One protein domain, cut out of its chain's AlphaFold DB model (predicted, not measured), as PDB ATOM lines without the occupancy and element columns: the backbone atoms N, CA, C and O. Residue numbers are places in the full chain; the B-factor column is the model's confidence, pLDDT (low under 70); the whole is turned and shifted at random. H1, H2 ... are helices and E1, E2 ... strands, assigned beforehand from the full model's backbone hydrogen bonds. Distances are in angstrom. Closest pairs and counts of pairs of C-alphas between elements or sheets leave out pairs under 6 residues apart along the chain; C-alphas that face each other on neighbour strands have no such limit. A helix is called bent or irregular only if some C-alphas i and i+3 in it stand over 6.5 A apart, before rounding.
ATOM      1  N   VAL A 451     137.463 207.226 221.707       65.99
ATOM      2  CA  VAL A 451     138.339 206.579 222.698       65.99
ATOM      3  C   VAL A 451     138.178 205.060 222.714       65.99
ATOM      4  O   VAL A 451     139.113 204.381 223.128       65.99
ATOM      5  N   THR A 452     137.053 204.507 222.249       67.77
ATOM      6  CA  THR A 452     136.937 203.061 222.005       67.77
ATOM      7  C   THR A 452     137.621 202.614 220.717       67.77
ATOM      8  O   THR A 452     138.224 201.542 220.722       67.77
ATOM      9  N   ASP A 453     137.611 203.435 219.666       71.10
ATOM     10  CA  ASP A 453     138.272 203.104 218.395       71.10
ATOM     11  C   ASP A 453     139.809 203.121 218.523       71.10
ATOM     12  O   ASP A 453     140.495 202.280 217.937       71.10
ATOM     13  N   LEU A 454     140.348 203.979 219.400       68.12
ATOM     14  CA  LEU A 454     141.773 204.078 219.765       68.12
ATOM     15  C   LEU A 454     142.414 202.783 220.310       68.12
ATOM     16  O   LEU A 454     143.634 202.658 220.271       68.12
ATOM     17  N   ASP A 455     141.645 201.803 220.805       68.11
ATOM     18  CA  ASP A 455     142.192 200.475 221.158       68.11
ATOM     19  C   ASP A 455     142.526 199.619 219.908       68.11
ATOM     20  O   ASP A 455     143.177 198.581 220.033       68.11
ATOM     21  N   SER A 456     142.067 200.025 218.715       69.63
ATOM     22  CA  SER A 456     142.258 199.317 217.437       69.63
ATOM     23  C   SER A 456     143.184 200.033 216.443       69.63
ATOM     24  O   SER A 456     143.614 199.429 215.457       69.63
ATOM     25  N   GLU A 457     143.518 201.300 216.698       66.59
ATOM     26  CA  GLU A 457     144.432 202.085 215.869       66.59
ATOM     27  C   GLU A 457     145.910 201.821 216.206       66.59
ATOM     28  O   GLU A 457     146.264 201.333 217.276       66.59
ATOM     29  N   ALA A 458     146.816 202.208 215.302       64.62
ATOM     30  CA  ALA A 458     148.264 202.115 215.516       64.62
ATOM     31  C   ALA A 458     148.837 203.201 216.463       64.62
ATOM     32  O   ALA A 458     150.056 203.354 216.557       64.62
ATOM     33  N   VAL A 459     147.979 203.985 217.126       62.46
ATOM     34  CA  VAL A 459     148.364 205.077 218.032       62.46
ATOM     35  C   VAL A 459     148.535 204.528 219.445       62.46
ATOM     36  O   VAL A 459     147.630 203.913 220.000       62.46
ATOM     37  N   SER A 460     149.697 204.762 220.052       68.12
ATOM     38  CA  SER A 460     150.002 204.211 221.372       68.12
ATOM     39  C   SER A 460     149.391 205.054 222.495       68.12
ATOM     40  O   SER A 460     149.457 206.286 222.479       68.12
ATOM     41  N   TRP A 461     148.824 204.429 223.531       72.05
ATOM     42  CA  TRP A 461     148.199 205.179 224.635       72.05
ATOM     43  C   TRP A 461     149.225 205.963 225.461       72.05
ATOM     44  O   TRP A 461     148.883 206.937 226.148       72.05
ATOM     45  N   ILE A 462     150.506 205.603 225.351       77.31
ATOM     46  CA  ILE A 462     151.606 206.392 225.896       77.31
ATOM     47  C   ILE A 462     151.742 207.777 225.236       77.31
ATOM     48  O   ILE A 462     152.203 208.704 225.903       77.31
ATOM     49  N   ASP A 463     151.272 207.986 224.004       77.49
ATOM     50  CA  ASP A 463     151.273 209.311 223.369       77.49
ATOM     51  C   ASP A 463     150.304 210.268 224.071       77.49
ATOM     52  O   ASP A 463     150.636 211.423 224.337       77.49
ATOM     53  N   ILE A 464     149.143 209.770 224.499       76.09
ATOM     54  CA  ILE A 464     148.171 210.532 225.295       76.09
ATOM     55  C   ILE A 464     148.770 210.894 226.668       76.09
ATOM     56  O   ILE A 464     148.608 212.019 227.158       76.09
ATOM     57  N   ALA A 465     149.511 209.966 227.284       75.77
ATOM     58  CA  ALA A 465     150.249 210.227 228.518       75.77
ATOM     59  C   ALA A 465     151.348 211.285 228.317       75.77
ATOM     60  O   ALA A 465     151.455 212.230 229.106       75.77
ATOM     61  N   SER A 466     152.142 211.155 227.252       76.19
ATOM     62  CA  SER A 466     153.249 212.059 226.944       76.19
ATOM     63  C   SER A 466     152.747 213.463 226.616       76.19
ATOM     64  O   SER A 466     153.295 214.428 227.143       76.19
ATOM     65  N   LEU A 467     151.643 213.593 225.870       79.39
ATOM     66  CA  LEU A 467     150.946 214.851 225.595       79.39
ATOM     67  C   LEU A 467     150.475 215.538 226.881       79.39
ATOM     68  O   LEU A 467     150.767 216.720 227.081       79.39
ATOM     69  N   LYS A 468     149.819 214.799 227.789       81.40
ATOM     70  CA  LYS A 468     149.317 215.334 229.066       81.40
ATOM     71  C   LYS A 468     150.427 215.944 229.927       81.40
ATOM     72  O   LYS A 468     150.231 217.009 230.513       81.40
ATOM     73  N   TYR A 469     151.590 215.297 229.994       82.63
ATOM     74  CA  TYR A 469     152.723 215.768 230.797       82.63
ATOM     75  C   TYR A 469     153.783 216.536 229.989       82.63
ATOM     76  O   TYR A 469     154.752 217.009 230.579       82.63
ATOM     77  N   LYS A 470     153.591 216.747 228.677       81.97
ATOM     78  CA  LYS A 470     154.560 217.353 227.739       81.97
ATOM     79  C   LYS A 470     155.162 218.651 228.267       81.97
ATOM     80  O   LYS A 470     156.380 218.820 228.276       81.97
ATOM     81  N   ALA A 471     154.321 219.564 228.753       77.25
ATOM     82  CA  ALA A 471     154.764 220.841 229.315       77.25
ATOM     83  C   ALA A 471     155.640 220.666 230.571       77.25
ATOM     84  O   ALA A 471     156.650 221.352 230.717       77.25
ATOM     85  N   LEU A 472     155.280 219.721 231.444       81.68
ATOM     86  CA  LEU A 472     155.975 219.429 232.698       81.68
ATOM     87  C   LEU A 472     157.307 218.703 232.434       81.68
ATOM     88  O   LEU A 472     158.331 219.103 232.984       81.68
ATOM     89  N   VAL A 473     157.331 217.741 231.504       79.40
ATOM     90  CA  VAL A 473     158.549 217.081 230.998       79.40
ATOM     91  C   VAL A 473     159.519 218.101 230.389       79.40
ATOM     92  O   VAL A 473     160.678 218.159 230.792       79.40
ATOM     93  N   PHE A 474     159.055 218.990 229.499       80.12
ATOM     94  CA  PHE A 474     159.907 220.033 228.905       80.12
ATOM     95  C   PHE A 474     160.371 221.110 229.896       80.12
ATOM     96  O   PHE A 474     161.420 221.725 229.681       80.12
ATOM     97  N   ALA A 475     159.596 221.409 230.941       79.69
ATOM     98  CA  ALA A 475     159.997 222.359 231.977       79.69
ATOM     99  C   ALA A 475     161.078 221.758 232.887       79.69
ATOM    100  O   ALA A 475     162.119 222.378 233.110       79.69
ATOM    101  N   LEU A 476     160.864 220.527 233.360       79.48
ATOM    102  CA  LEU A 476     161.797 219.834 234.242       79.48
ATOM    103  C   LEU A 476     163.072 219.401 233.518       79.48
ATOM    104  O   LEU A 476     164.150 219.587 234.068       79.48
ATOM    105  N   GLY A 477     162.980 218.923 232.274       77.31
ATOM    106  CA  GLY A 477     164.155 218.588 231.469       77.31
ATOM    107  C   GLY A 477     165.066 219.794 231.229       77.31
ATOM    108  O   GLY A 477     166.281 219.692 231.390       77.31
ATOM    109  N   ARG A 478     164.489 220.977 230.962       76.67
ATOM    110  CA  ARG A 478     165.254 222.236 230.898       76.67
ATOM    111  C   ARG A 478     165.883 222.603 232.244       76.67
ATOM    112  O   ARG A 478     167.047 222.989 232.264       76.67
ATOM    113  N   LYS A 479     165.151 222.458 233.357       78.54
ATOM    114  CA  LYS A 479     165.676 222.731 234.708       78.54
ATOM    115  C   LYS A 479     166.833 221.791 235.074       78.54
ATOM    116  O   LYS A 479     167.847 222.256 235.581       78.54
ATOM    117  N   HIS A 480     166.718 220.500 234.768       72.57
ATOM    118  CA  HIS A 480     167.766 219.509 235.015       72.57
ATOM    119  C   HIS A 480     169.013 219.780 234.159       72.57
ATOM    120  O   HIS A 480     170.116 219.851 234.696       72.57
ATOM    121  N   ALA A 481     168.844 220.055 232.858       74.01
ATOM    122  CA  ALA A 481     169.958 220.415 231.977       74.01
ATOM    123  C   ALA A 481     170.700 221.689 232.433       74.01
ATOM    124  O   ALA A 481     171.924 221.771 232.336       74.01
ATOM    125  N   GLN A 482     169.977 222.669 232.990       71.56
ATOM    126  CA  GLN A 482     170.571 223.856 233.619       71.56
ATOM    127  C   GLN A 482     171.322 223.537 234.921       71.56
ATOM    128  O   GLN A 482     172.323 224.185 235.210       71.56
ATOM    129  N   GLN A 483     170.853 222.567 235.710       68.43
ATOM    130  CA  GLN A 483     171.444 222.222 237.007       68.43
ATOM    131  C   GLN A 483     172.668 221.308 236.915       68.43
ATOM    132  O   GLN A 483     173.498 221.346 237.818       68.43
ATOM    133  N   HIS A 484     172.771 220.446 235.900       66.18
ATOM    134  CA  HIS A 484     173.850 219.449 235.797       66.18
ATOM    135  C   HIS A 484     174.874 219.752 234.691       66.18
ATOM    136  O   HIS A 484     175.820 218.991 234.506       66.18
ATOM    137  N   GLY A 485     174.720 220.863 233.957       58.75
ATOM    138  CA  GLY A 485     175.669 221.298 232.918       58.75
ATOM    139  C   GLY A 485     175.755 220.367 231.701       58.75
ATOM    140  O   GLY A 485     176.560 220.589 230.799       58.75
ATOM    141  N   GLN A 486     174.915 219.337 231.670       60.45
ATOM    142  CA  GLN A 486     174.815 218.317 230.639       60.45
ATOM    143  C   GLN A 486     173.360 218.253 230.196       60.45
ATOM    144  O   GLN A 486     172.448 218.354 231.017       60.45
ATOM    145  N   SER A 487     173.126 218.084 228.896       55.07
ATOM    146  CA  SER A 487     171.785 217.711 228.444       55.07
ATOM    147  C   SER A 487     171.513 216.300 228.960       55.07
ATOM    148  O   SER A 487     172.338 215.423 228.731       55.07
ATOM    149  N   ALA A 488     170.394 216.081 229.658       57.93
ATOM    150  CA  ALA A 488     169.931 214.717 229.900       57.93
ATOM    151  C   ALA A 488     169.743 214.032 228.542       57.93
ATOM    152  O   ALA A 488     169.117 214.621 227.656       57.93
ATOM    153  N   ASP A 489     170.271 212.816 228.391       59.13
ATOM    154  CA  ASP A 489     170.208 212.078 227.126       59.13
ATOM    155  C   ASP A 489     168.741 211.834 226.731       59.13
ATOM    156  O   ASP A 489     168.373 211.936 225.563       59.13
ATOM    157  N   VAL A 490     167.889 211.561 227.730       70.67
ATOM    158  CA  VAL A 490     166.434 211.407 227.598       70.67
ATOM    159  C   VAL A 490     165.744 211.919 228.872       70.67
ATOM    160  O   VAL A 490     166.226 211.683 229.981       70.67
ATOM    161  N   VAL A 491     164.591 212.584 228.732       77.64
ATOM    162  CA  VAL A 491     163.672 212.898 229.845       77.64
ATOM    163  C   VAL A 491     162.303 212.324 229.512       77.64
ATOM    164  O   VAL A 491     161.778 212.574 228.430       77.64
ATOM    165  N   ASP A 492     161.744 211.540 230.426       80.57
ATOM    166  CA  ASP A 492     160.646 210.624 230.131       80.57
ATOM    167  C   ASP A 492     159.729 210.400 231.348       80.57
ATOM    168  O   ASP A 492     159.955 210.936 232.434       80.57
ATOM    169  N   ILE A 493     158.660 209.626 231.161       85.37
ATOM    170  CA  ILE A 493     157.591 209.406 232.133       85.37
ATOM    171  C   ILE A 493     157.577 207.938 232.582       85.37
ATOM    172  O   ILE A 493     157.417 207.024 231.771       85.37
ATOM    173  N   ALA A 494     157.696 207.701 233.884       84.30
ATOM    174  CA  ALA A 494     157.673 206.375 234.493       84.30
ATOM    175  C   ALA A 494     156.515 206.235 235.502       84.30
ATOM    176  O   ALA A 494     156.175 207.199 236.192       84.30
ATOM    177  N   PRO A 495     155.901 205.052 235.639       86.30
ATOM    178  CA  PRO A 495     154.942 204.783 236.701       86.30
ATOM    179  C   PRO A 495     155.677 204.475 238.015       86.30
ATOM    180  O   PRO A 495     156.723 203.816 238.028       86.30
ATOM    181  N   SER A 496     155.132 204.936 239.140       85.45
ATOM    182  CA  SER A 496     155.643 204.579 240.464       85.45
ATOM    183  C   SER A 496     155.303 203.134 240.837       85.45
ATOM    184  O   SER A 496     154.306 202.576 240.383       85.45
ATOM    185  N   SER A 497     156.107 202.518 241.704       80.50
ATOM    186  CA  SER A 497     155.924 201.118 242.123       80.50
ATOM    187  C   SER A 497     154.562 200.808 242.760       80.50
ATOM    188  O   SER A 497     154.118 199.668 242.729       80.50
ATOM    189  N   ASP A 498     153.912 201.814 243.348       79.66
ATOM    190  CA  ASP A 498     152.585 201.754 243.973       79.66
ATOM    191  C   ASP A 498     151.431 202.154 243.028       79.66
ATOM    192  O   ASP A 498     150.270 202.149 243.440       79.66
ATOM    193  N   LEU A 499     151.737 202.519 241.776       79.10
ATOM    194  CA  LEU A 499     150.804 203.005 240.750       79.10
ATOM    195  C   LEU A 499     149.891 204.158 241.207       79.10
ATOM    196  O   LEU A 499     148.761 204.299 240.732       79.10
ATOM    197  N   GLN A 500     150.370 204.995 242.135       80.42
ATOM    198  CA  GLN A 500     149.673 206.215 242.565       80.42
ATOM    199  C   GLN A 500     150.200 207.473 241.877       80.42
ATOM    200  O   GLN A 500     149.470 208.459 241.757       80.42
ATOM    201  N   ASN A 501     151.461 207.446 241.438       83.65
ATOM    202  CA  ASN A 501     152.172 208.610 240.940       83.65
ATOM    203  C   ASN A 501     152.730 208.355 239.539       83.65
ATOM    204  O   ASN A 501     153.192 207.264 239.201       83.65
ATOM    205  N   VAL A 502     152.700 209.401 238.727       84.98
ATOM    206  CA  VAL A 502     153.420 209.507 237.469       84.98
ATOM    207  C   VAL A 502     154.707 210.272 237.758       84.98
ATOM    208  O   VAL A 502     154.679 211.406 238.233       84.98
ATOM    209  N   LEU A 503     155.839 209.626 237.524       84.08
ATOM    210  CA  LEU A 503     157.172 210.138 237.801       84.08
ATOM    211  C   LEU A 503     157.757 210.698 236.507       84.08
ATOM    212  O   LEU A 503     157.715 210.029 235.479       84.08
ATOM    213  N   VAL A 504     158.331 211.898 236.550       83.57
ATOM    214  CA  VAL A 504     159.163 212.393 235.444       83.57
ATOM    215  C   VAL A 504     160.616 212.129 235.790       83.57
ATOM    216  O   VAL A 504     161.093 212.573 236.834       83.57
ATOM    217  N   VAL A 505     161.299 211.392 234.922       82.63
ATOM    218  CA  VAL A 505     162.668 210.911 235.117       82.63
ATOM    219  C   VAL A 505     163.597 211.467 234.043       82.63
ATOM    220  O   VAL A 505     163.211 211.576 232.882       82.63
ATOM    221  N   ALA A 506     164.822 211.810 234.426       79.98
ATOM    222  CA  ALA A 506     165.917 212.100 233.510       79.98
ATOM    223  C   ALA A 506     166.940 210.965 233.537       79.98
ATOM    224  O   ALA A 506     167.263 210.433 234.600       79.98
ATOM    225  N   PHE A 507     167.467 210.632 232.363       74.79
ATOM    226  CA  PHE A 507     168.617 209.755 232.207       74.79
ATOM    227  C   PHE A 507     169.861 210.617 231.979       74.79
ATOM    228  O   PHE A 507     169.923 211.383 231.014       74.79
ATOM    229  N   SER A 508     170.845 210.496 232.869       68.99
ATOM    230  CA  SER A 508     172.126 211.199 232.785       68.99
ATOM    231  C   SER A 508     173.281 210.193 232.699       68.99
ATOM    232  O   SER A 508     173.296 209.161 233.377       68.99
ATOM    233  N   ARG A 509     174.261 210.455 231.828       63.80
ATOM    234  CA  ARG A 509     175.455 209.613 231.673       63.80
ATOM    235  C   ARG A 509     176.585 210.178 232.523       63.80
ATOM    236  O   ARG A 509     176.950 211.339 232.371       63.80
ATOM    237  N   GLY A 510     177.145 209.371 233.423       58.07
ATOM    238  CA  GLY A 510     178.198 209.836 234.327       58.07
ATOM    239  C   GLY A 510     179.451 210.288 233.574       58.07
ATOM    240  O   GLY A 510     180.146 209.465 232.986       58.07
ATOM    241  N   ALA A 511     179.783 211.581 233.622       49.50
ATOM    242  CA  ALA A 511     181.047 212.067 233.076       49.50
ATOM    243  C   ALA A 511     182.225 211.664 233.973       49.50
ATOM    244  O   ALA A 511     182.358 212.128 235.104       49.50
ATOM    245  N   GLY A 512     183.098 210.818 233.432       56.65
ATOM    246  CA  GLY A 512     184.361 210.431 234.044       56.65
ATOM    247  C   GLY A 512     185.155 209.499 233.132       56.65
ATOM    248  O   GLY A 512     184.610 208.885 232.218       56.65
ATOM    249  N   THR A 513     186.450 209.369 233.387       50.45
ATOM    250  CA  THR A 513     187.321 208.383 232.733       50.45
ATOM    251  C   THR A 513     187.558 207.221 233.695       50.45
ATOM    252  O   THR A 513     188.585 207.152 234.365       50.45
ATOM    253  N   GLY A 514     186.573 206.332 233.823       60.16
ATOM    254  CA  GLY A 514     186.659 205.174 234.716       60.16
ATOM    255  C   GLY A 514     185.469 204.220 234.577       60.16
ATOM    256  O   GLY A 514     184.471 204.578 233.949       60.16
ATOM    257  N   PRO A 515     185.524 203.022 235.187       53.64
ATOM    258  CA  PRO A 515     184.488 201.993 235.047       53.64
ATOM    259  C   PRO A 515     183.108 202.396 235.601       53.64
ATOM    260  O   PRO A 515     182.120 201.741 235.295       53.64
ATOM    261  N   ALA A 516     183.015 203.488 236.369       47.61
ATOM    262  CA  ALA A 516     181.751 204.072 236.823       47.61
ATOM    263  C   ALA A 516     181.073 205.005 235.788       47.61
ATOM    264  O   ALA A 516     179.914 205.370 235.961       47.61
ATOM    265  N   ALA A 517     181.767 205.405 234.715       49.52
ATOM    266  CA  ALA A 517     181.254 206.343 233.704       49.52
ATOM    267  C   ALA A 517     180.359 205.687 232.633       49.52
ATOM    268  O   ALA A 517     179.633 206.357 231.899       49.52
ATOM    269  N   SER A 518     180.376 204.355 232.548       50.46
ATOM    270  CA  SER A 518     179.424 203.577 231.750       50.46
ATOM    271  C   SER A 518     178.050 203.446 232.422       50.46
ATOM    272  O   SER A 518     177.098 203.010 231.776       50.46
ATOM    273  N   GLN A 519     177.925 203.825 233.698       55.25
ATOM    274  CA  GLN A 519     176.705 203.663 234.479       55.25
ATOM    275  C   GLN A 519     175.744 204.840 234.239       55.25
ATOM    276  O   GLN A 519     176.029 205.984 234.600       55.25
ATOM    277  N   GLN A 520     174.595 204.557 233.621       60.08
ATOM    278  CA  GLN A 520     173.494 205.517 233.499       60.08
ATOM    279  C   GLN A 520     172.895 205.797 234.884       60.08
ATOM    280  O   GLN A 520     172.605 204.867 235.639       60.08
ATOM    281  N   ARG A 521     172.687 207.074 235.207       65.01
ATOM    282  CA  ARG A 521     171.951 207.518 236.395       65.01
ATOM    283  C   ARG A 521     170.520 207.883 236.008       65.01
ATOM    284  O   ARG A 521     170.277 208.420 234.929       65.01
ATOM    285  N   LEU A 522     169.589 207.559 236.903       71.11
ATOM    286  CA  LEU A 522     168.165 207.852 236.780       71.11
ATOM    287  C   LEU A 522     167.779 208.865 237.860       71.11
ATOM    288  O   LEU A 522     167.691 208.512 239.035       71.11
ATOM    289  N   ASP A 523     167.510 210.101 237.454       74.90
ATOM    290  CA  ASP A 523     167.158 211.192 238.356       74.90
ATOM    291  C   ASP A 523     165.645 211.462 238.299       74.90
ATOM    292  O   ASP A 523     165.099 211.831 237.259       74.90
ATOM    293  N   VAL A 524     164.938 211.281 239.420       78.13
ATOM    294  CA  VAL A 524     163.493 211.566 239.516       78.13
ATOM    295  C   VAL A 524     163.290 213.069 239.717       78.13
ATOM    296  O   VAL A 524     163.544 213.600 240.795       78.13
ATOM    297  N   LEU A 525     162.807 213.761 238.683       79.45
ATOM    298  CA  LEU A 525     162.646 215.218 238.668       79.45
ATOM    299  C   LEU A 525     161.371 215.697 239.378       79.45
ATOM    300  O   LEU A 525     161.342 216.803 239.917       79.45
ATOM    301  N   CYS A 526     160.295 214.907 239.323       82.87
ATOM    302  CA  CYS A 526     159.000 215.234 239.927       82.87
ATOM    303  C   CYS A 526     158.127 213.982 240.073       82.87
ATOM    304  O   CYS A 526     158.264 213.029 239.304       82.87
ATOM    305  N   GLN A 527     157.203 214.017 241.034       82.42
ATOM    306  CA  GLN A 527     156.144 213.025 241.211       82.42
ATOM    307  C   GLN A 527     154.786 213.728 241.110       82.42
ATOM    308  O   GLN A 527     154.524 214.676 241.849       82.42
ATOM    309  N   VAL A 528     153.920 213.275 240.205       82.53
ATOM    310  CA  VAL A 528     152.563 213.805 240.016       82.53
ATOM    311  C   VAL A 528     151.558 212.741 240.429       82.53
ATOM    312  O   VAL A 528     151.537 211.658 239.851       82.53
ATOM    313  N   ARG A 529     150.709 213.030 241.418       81.91
ATOM    314  CA  ARG A 529     149.704 212.075 241.900       81.91
ATOM    315  C   ARG A 529     148.564 211.922 240.893       81.91
ATOM    316  O   ARG A 529     147.635 212.725 240.872       81.91
ATOM    317  N   ASP A 530     148.635 210.873 240.084       80.56
ATOM    318  CA  ASP A 530     147.624 210.501 239.096       80.56
ATOM    319  C   ASP A 530     147.579 208.964 238.960       80.56
ATOM    320  O   ASP A 530     148.344 208.382 238.183       80.56
ATOM    321  N   PRO A 531     146.719 208.280 239.739       80.27
ATOM    322  CA  PRO A 531     146.697 206.820 239.787       80.27
ATOM    323  C   PRO A 531     146.148 206.190 238.502       80.27
ATOM    324  O   PRO A 531     146.479 205.052 238.182       80.27
ATOM    325  N   GLU A 532     145.313 206.904 237.749       77.37
ATOM    326  CA  GLU A 532     144.772 206.413 236.479       77.37
ATOM    327  C   GLU A 532     145.843 206.448 235.391       77.37
ATOM    328  O   GLU A 532     146.042 205.459 234.688       77.37
ATOM    329  N   MET A 533     146.584 207.558 235.291       81.51
ATOM    330  CA  MET A 533     147.693 207.644 234.345       81.51
ATOM    331  C   MET A 533     148.856 206.740 234.719       81.51
ATOM    332  O   MET A 533     149.462 206.159 233.826       81.51
ATOM    333  N   SER A 534     149.164 206.593 236.010       82.23
ATOM    334  CA  SER A 534     150.230 205.692 236.455       82.23
ATOM    335  C   SER A 534     149.933 204.242 236.047       82.23
ATOM    336  O   SER A 534     150.803 203.561 235.508       82.23
ATOM    337  N   ARG A 535     148.672 203.797 236.174       81.07
ATOM    338  CA  ARG A 535     148.219 202.485 235.676       81.07
ATOM    339  C   ARG A 535     148.327 202.358 234.159       81.07
ATOM    340  O   ARG A 535     148.869 201.363 233.696       81.07
ATOM    341  N   LEU A 536     147.863 203.349 233.398       79.84
ATOM    342  CA  LEU A 536     147.928 203.315 231.932       79.84
ATOM    343  C   LEU A 536     149.379 203.259 231.428       79.84
ATOM    344  O   LEU A 536     149.717 202.390 230.631       79.84
ATOM    345  N   VAL A 537     150.267 204.109 231.954       82.09
ATOM    346  CA  VAL A 537     151.700 204.091 231.604       82.09
ATOM    347  C   VAL A 537     152.354 202.756 231.991       82.09
ATOM    348  O   VAL A 537     153.228 202.271 231.274       82.09
ATOM    349  N   ALA A 538     151.927 202.133 233.095       82.04
ATOM    350  CA  ALA A 538     152.401 200.807 233.482       82.04
ATOM    351  C   ALA A 538     151.920 199.695 232.541       82.04
ATOM    352  O   ALA A 538     152.693 198.777 232.283       82.04
ATOM    353  N   MET A 539     150.699 199.770 232.003       78.25
ATOM    354  CA  MET A 539     150.200 198.791 231.029       78.25
ATOM    355  C   MET A 539     150.967 198.871 229.705       78.25
ATOM    356  O   MET A 539     151.414 197.840 229.211       78.25
ATOM    357  N   GLU A 540     151.220 200.083 229.207       77.98
ATOM    358  CA  GLU A 540     151.976 200.317 227.965       77.98
ATOM    359  C   GLU A 540     153.459 199.911 228.075       77.98
ATOM    360  O   GLU A 540     154.027 199.330 227.153       77.98
ATOM    361  N   ARG A 541     154.123 200.219 229.201       76.37
ATOM    362  CA  ARG A 541     155.579 199.988 229.370       76.37
ATOM    363  C   ARG A 541     155.946 198.699 230.100       76.37
ATOM    364  O   ARG A 541     157.116 198.303 230.116       76.37
ATOM    365  N   GLY A 542     154.971 198.057 230.734       79.10
ATOM    366  CA  GLY A 542     155.158 196.875 231.562       79.10
ATOM    367  C   GLY A 542     156.043 197.095 232.805       79.10
ATOM    368  O   GLY A 542     156.504 198.202 233.103       79.10
ATOM    369  N   PRO A 543     156.348 196.013 233.546       78.83
ATOM    370  CA  PRO A 543     157.044 196.086 234.835       78.83
ATOM    371  C   PRO A 543     158.509 196.542 234.749       78.83
ATOM    372  O   PRO A 543     159.091 196.887 235.773       78.83
ATOM    373  N   LYS A 544     159.128 196.552 233.557       77.27
ATOM    374  CA  LYS A 544     160.539 196.951 233.382       77.27
ATOM    375  C   LYS A 544     160.786 198.438 233.655       77.27
ATOM    376  O   LYS A 544     161.881 198.786 234.076       77.27
ATOM    377  N   MET A 545     159.787 199.289 233.411       76.55
ATOM    378  CA  MET A 545     159.908 200.750 233.527       76.55
ATOM    379  C   MET A 545     159.348 201.305 234.845       76.55
ATOM    380  O   MET A 545     159.325 202.518 235.033       76.55
ATOM    381  N   MET A 546     158.889 200.442 235.760       80.47
ATOM    382  CA  MET A 546     158.417 200.861 237.082       80.47
ATOM    383  C   MET A 546     159.585 201.335 237.950       80.47
ATOM    384  O   MET A 546     160.590 200.636 238.092       80.47
ATOM    385  N   VAL A 547     159.424 202.502 238.574       79.30
ATOM    386  CA  VAL A 547     160.439 203.116 239.442       79.30
ATOM    387  C   VAL A 547     159.996 203.006 240.908       79.30
ATOM    388  O   VAL A 547     158.831 203.284 241.216       79.30
ATOM    389  N   PRO A 548     160.886 202.609 241.840       77.81
ATOM    390  CA  PRO A 548     160.540 202.474 243.252       77.81
ATOM    391  C   PRO A 548     160.055 203.798 243.850       77.81
ATOM    392  O   PRO A 548     160.714 204.829 243.726       77.81
ATOM    393  N   ALA A 549     158.943 203.760 244.588       67.53
ATOM    394  CA  ALA A 549     158.377 204.935 245.259       67.53
ATOM    395  C   ALA A 549     159.313 205.561 246.321       67.53
ATOM    396  O   ALA A 549     159.083 206.686 246.763       67.53
ATOM    397  N   ARG A 550     160.370 204.850 246.746       67.76
ATOM    398  CA  ARG A 550     161.411 205.355 247.655       67.76
ATOM    399  C   ARG A 550     162.801 205.102 247.052       67.76
ATOM    400  O   ARG A 550     163.129 203.945 246.808       67.76
ATOM    401  N   PRO A 551     163.678 206.115 246.919       62.78
ATOM    402  CA  PRO A 551     164.970 205.994 246.222       62.78
ATOM    403  C   PRO A 551     166.027 205.120 246.930       62.78
ATOM    404  O   PRO A 551     167.169 205.061 246.490       62.78
ATOM    405  N   LYS A 552     165.677 204.463 248.045       62.54
ATOM    406  CA  LYS A 552     166.556 203.575 248.827       62.54
ATOM    407  C   LYS A 552     165.979 202.166 249.037       62.54
ATOM    408  O   LYS A 552     166.536 201.404 249.821       62.54
ATOM    409  N   SER A 553     164.855 201.810 248.406       66.77
ATOM    410  CA  SER A 553     164.329 200.439 248.497       66.77
ATOM    411  C   SER A 553     165.078 199.500 247.545       66.77
ATOM    412  O   SER A 553     165.303 199.895 246.400       66.77
ATOM    413  N   PRO A 554     165.410 198.261 247.957       70.17
ATOM    414  CA  PRO A 554     165.999 197.271 247.058       70.17
ATOM    415  C   PRO A 554     165.021 196.973 245.915       70.17
ATOM    416  O   PRO A 554     163.874 196.600 246.160       70.17
ATOM    417  N   TRP A 555     165.457 197.176 244.671       71.81
ATOM    418  CA  TRP A 555     164.594 197.106 243.492       71.81
ATOM    419  C   TRP A 555     165.138 196.095 242.483       71.81
ATOM    420  O   TRP A 555     166.113 196.361 241.787       71.81
ATOM    421  N   ASN A 556     164.480 194.938 242.408       76.22
ATOM    422  CA  ASN A 556     164.791 193.867 241.464       76.22
ATOM    423  C   ASN A 556     163.641 193.703 240.461       76.22
ATOM    424  O   ASN A 556     162.479 193.930 240.805       76.22
ATOM    425  N   LEU A 557     163.942 193.229 239.248       75.89
ATOM    426  CA  LEU A 557     162.933 193.005 238.202       75.89
ATOM    427  C   LEU A 557     161.808 192.055 238.656       75.89
ATOM    428  O   LEU A 557     160.652 192.245 238.282       75.89
ATOM    429  N   ASP A 558     162.119 191.065 239.493       79.26
ATOM    430  CA  ASP A 558     161.114 190.147 240.038       79.26
ATOM    431  C   ASP A 558     160.229 190.802 241.103       79.26
ATOM    432  O   ASP A 558     159.030 190.533 241.143       79.26
ATOM    433  N   LEU A 559     160.766 191.748 241.883       79.01
ATOM    434  CA  LEU A 559     159.963 192.574 242.788       79.01
ATOM    435  C   LEU A 559     159.007 193.477 241.990       79.01
ATOM    436  O   LEU A 559     157.824 193.560 242.312       79.01
ATOM    437  N   ALA A 560     159.494 194.083 240.901       74.08
ATOM    438  CA  ALA A 560     158.681 194.893 239.997       74.08
ATOM    439  C   ALA A 560     157.560 194.067 239.338       74.08
ATOM    440  O   ALA A 560     156.413 194.503 239.302       74.08
ATOM    441  N   ARG A 561     157.849 192.835 238.887       78.55
ATOM    442  CA  ARG A 561     156.836 191.885 238.382       78.55
ATOM    443  C   ARG A 561     155.805 191.500 239.450       78.55
ATOM    444  O   ARG A 561     154.627 191.363 239.122       78.55
ATOM    445  N   MET A 562     156.231 191.311 240.700       78.96
ATOM    446  CA  MET A 562     155.343 190.968 241.816       78.96
ATOM    447  C   MET A 562     154.412 192.127 242.185       78.96
ATOM    448  O   MET A 562     153.204 191.914 242.259       78.96
ATOM    449  N   GLU A 563     154.927 193.351 242.341       74.57
ATOM    450  CA  GLU A 563     154.082 194.530 242.596       74.57
ATOM    451  C   GLU A 563     153.185 194.861 241.393       74.57
ATOM    452  O   GLU A 563     151.999 195.120 241.580       74.57
ATOM    453  N   TYR A 564     153.677 194.727 240.154       75.67
ATOM    454  CA  TYR A 564     152.846 194.848 238.950       75.67
ATOM    455  C   TYR A 564     151.648 193.888 239.000       75.67
ATOM    456  O   TYR A 564     150.504 194.322 238.906       75.67
ATOM    457  N   ARG A 565     151.871 192.587 239.244       76.58
ATOM    458  CA  ARG A 565     150.777 191.604 239.379       76.58
ATOM    459  C   ARG A 565     149.842 191.912 240.552       76.58
ATOM    460  O   ARG A 565     148.633 191.768 240.413       76.58
ATOM    461  N   LYS A 566     150.385 192.335 241.693       78.16
ATOM    462  CA  LYS A 566     149.632 192.623 242.922       78.16
ATOM    463  C   LYS A 566     148.729 193.851 242.793       78.16
ATOM    464  O   LYS A 566     147.605 193.819 243.286       78.16
ATOM    465  N   VAL A 567     149.190 194.915 242.131       68.51
ATOM    466  CA  VAL A 567     148.443 196.179 242.014       68.51
ATOM    467  C   VAL A 567     147.558 196.218 240.760       68.51
ATOM    468  O   VAL A 567     146.462 196.777 240.811       68.51
ATOM    469  N   LEU A 568     147.972 195.591 239.650       68.52
ATOM    470  CA  LEU A 568     147.172 195.500 238.420       68.52
ATOM    471  C   LEU A 568     146.282 194.249 238.342       68.52
ATOM    472  O   LEU A 568     145.456 194.190 237.444       68.52
ATOM    473  N   GLY A 569     146.378 193.270 239.248       59.99
ATOM    474  CA  GLY A 569     145.748 191.944 239.092       59.99
ATOM    475  C   GLY A 569     144.240 191.913 238.782       59.99
ATOM    476  O   GLY A 569     143.795 191.035 238.051       59.99
ATOM    477  N   SER A 570     143.456 192.883 239.265       62.18
ATOM    478  CA  SER A 570     142.013 193.023 238.964       62.18
ATOM    479  C   SER A 570     141.689 193.994 237.814       62.18
ATOM    480  O   SER A 570     140.531 194.154 237.430       62.18
ATOM    481  N   VAL A 571     142.707 194.671 237.281       59.72
ATOM    482  CA  VAL A 571     142.637 195.704 236.231       59.72
ATOM    483  C   VAL A 571     143.298 195.213 234.931       59.72
ATOM    484  O   VAL A 571     142.948 195.682 233.860       59.72
ATOM    485  N   ALA A 572     144.178 194.211 235.014       57.30
ATOM    486  CA  ALA A 572     144.915 193.600 233.913       57.30
ATOM    487  C   ALA A 572     144.080 193.057 232.730       57.30
ATOM    488  O   ALA A 572     144.609 193.107 231.624       57.30
ATOM    489  N   PRO A 573     142.833 192.553 232.886       63.24
ATOM    490  CA  PRO A 573     142.029 192.129 231.734       63.24
ATOM    491  C   PRO A 573     141.285 193.283 231.041       63.24
ATOM    492  O   PRO A 573     140.523 193.033 230.111       63.24
ATOM    493  N   LEU A 574     141.436 194.527 231.510       65.63
ATOM    494  CA  LEU A 574     140.783 195.688 230.908       65.63
ATOM    495  C   LEU A 574     141.640 196.245 229.773       65.63
ATOM    496  O   LEU A 574     142.860 196.313 229.895       65.63
ATOM    497  N   THR A 575     141.005 196.705 228.699       70.35
ATOM    498  CA  THR A 575     141.722 197.447 227.656       70.35
ATOM    499  C   THR A 575     142.160 198.826 228.157       70.35
ATOM    500  O   THR A 575     141.626 199.366 229.134       70.35
ATOM    501  N   SER A 576     143.119 199.427 227.465       71.86
ATOM    502  CA  SER A 576     143.575 200.801 227.676       71.86
ATOM    503  C   SER A 576     142.414 201.809 227.674       71.86
ATOM    504  O   SER A 576     142.286 202.578 228.636       71.86
ATOM    505  N   ALA A 577     141.476 201.722 226.719       69.87
ATOM    506  CA  ALA A 577     140.256 202.533 226.740       69.87
ATOM    507  C   ALA A 577     139.345 202.234 227.935       69.87
ATOM    508  O   ALA A 577     138.704 203.142 228.461       69.87
ATOM    509  N   GLN A 578     139.244 200.987 228.404       70.99
ATOM    510  CA  GLN A 578     138.450 200.654 229.596       70.99
ATOM    511  C   GLN A 578     139.074 201.214 230.885       70.99
ATOM    512  O   GLN A 578     138.349 201.657 231.781       70.99
ATOM    513  N   VAL A 579     140.406 201.247 230.986       68.59
ATOM    514  CA  VAL A 579     141.117 201.896 232.099       68.59
ATOM    515  C   VAL A 579     140.974 203.417 232.030       68.59
ATOM    516  O   VAL A 579     140.743 204.047 233.061       68.59
ATOM    517  N   TRP A 580     141.008 204.007 230.833       68.49
ATOM    518  CA  TRP A 580     140.748 205.432 230.634       68.49
ATOM    519  C   TRP A 580     139.286 205.816 230.932       68.49
ATOM    520  O   TRP A 580     139.043 206.794 231.637       68.49
ATOM    521  N   ARG A 581     138.304 205.008 230.502       63.16
ATOM    522  CA  ARG A 581     136.867 205.196 230.798       63.16
ATOM    523  C   ARG A 581     136.528 205.113 232.288       63.16
ATOM    524  O   ARG A 581     135.533 205.694 232.715       63.16
ATOM    525  N   LYS A 582     137.366 204.469 233.114       62.27
ATOM    526  CA  LYS A 582     137.222 204.506 234.584       62.27
ATOM    527  C   LYS A 582     137.441 205.898 235.198       62.27
ATOM    528  O   LYS A 582     137.034 206.079 236.345       62.27
ATOM    529  N   ARG A 583     137.919 206.893 234.434       55.61
ATOM    530  CA  ARG A 583     137.855 208.345 234.733       55.61
ATOM    531  C   ARG A 583     136.413 208.892 234.656       55.61
ATOM    532  O   ARG A 583     136.160 209.968 234.112       55.61
TER     533      ARG A 583
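This is residues 451 to 583 of the 679 residues of the protein "DnaJ_domain_containing_protein_-_putative" of Leishmania infantum (UniProt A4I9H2). A strongly twisted sheet of three strands is covered on one face by the long arm H1b, while H2 packs on the end where E1 turns into E2, with H4 beyond it. H3 lies away from the sheet, on the side opposite H1b, and the E2 to E3 link reaches to one end of the long axis. The 133 printed residues run H1 E1 E2 E3 H2 H3 H4, mixed in class; the sheet, E1 - E2 - E3, is antiparallel. The whole is compact, radius of gyration of the C-alphas 16.0 A, yet elongated, spanning 50 by 32 by 26 A.

Find E1 at residues 490 to 495, E2 at 501 to 509, 25.1 A long, and E3 at 520 to 529, 26.1 A, which bends by 51 degrees at 526. H1, residues 461 to 484, starts at C-alpha 461 (148.199, 205.179, 224.635); assigned as one helix by its hydrogen bonds, it is bent, with C-alphas 468 and 471 7.7 A apart, into H1a, 461 to 468, and H1b, 471 to 484, 20.2 A. H2 is 531 to 541, H3 557 to 568, 16.0 A, and H4 576 to 581, ending at (136.867, 205.196, 230.798).

The strands form a meander, each the antiparallel neighbour of the one before; look for N 494 and O 503 at 2.8 A, and N 506 and O 523 at 2.8 A. H1b is on the sheet at a height of 9.0 A, its closest C-alphas Gly 477 and Val 491 5.9 A apart. H2 touches H1a, Ile 462 to Val 537 6.2 A between C-alphas, and H4, Leu 536 to Ser 576 6.6 A. H3 is not on the sheet. In H1a, H1b, H2, H3 and H4 every O i to N i+4 pair is within hydrogen-bond range.

The farthest C-alphas, Thr 452 and Thr 513, are 51.8 A apart. The printed part has no cut; the H2 to H3 link is long. Confidence is under 70 in 49 residues, among them 508 to 521.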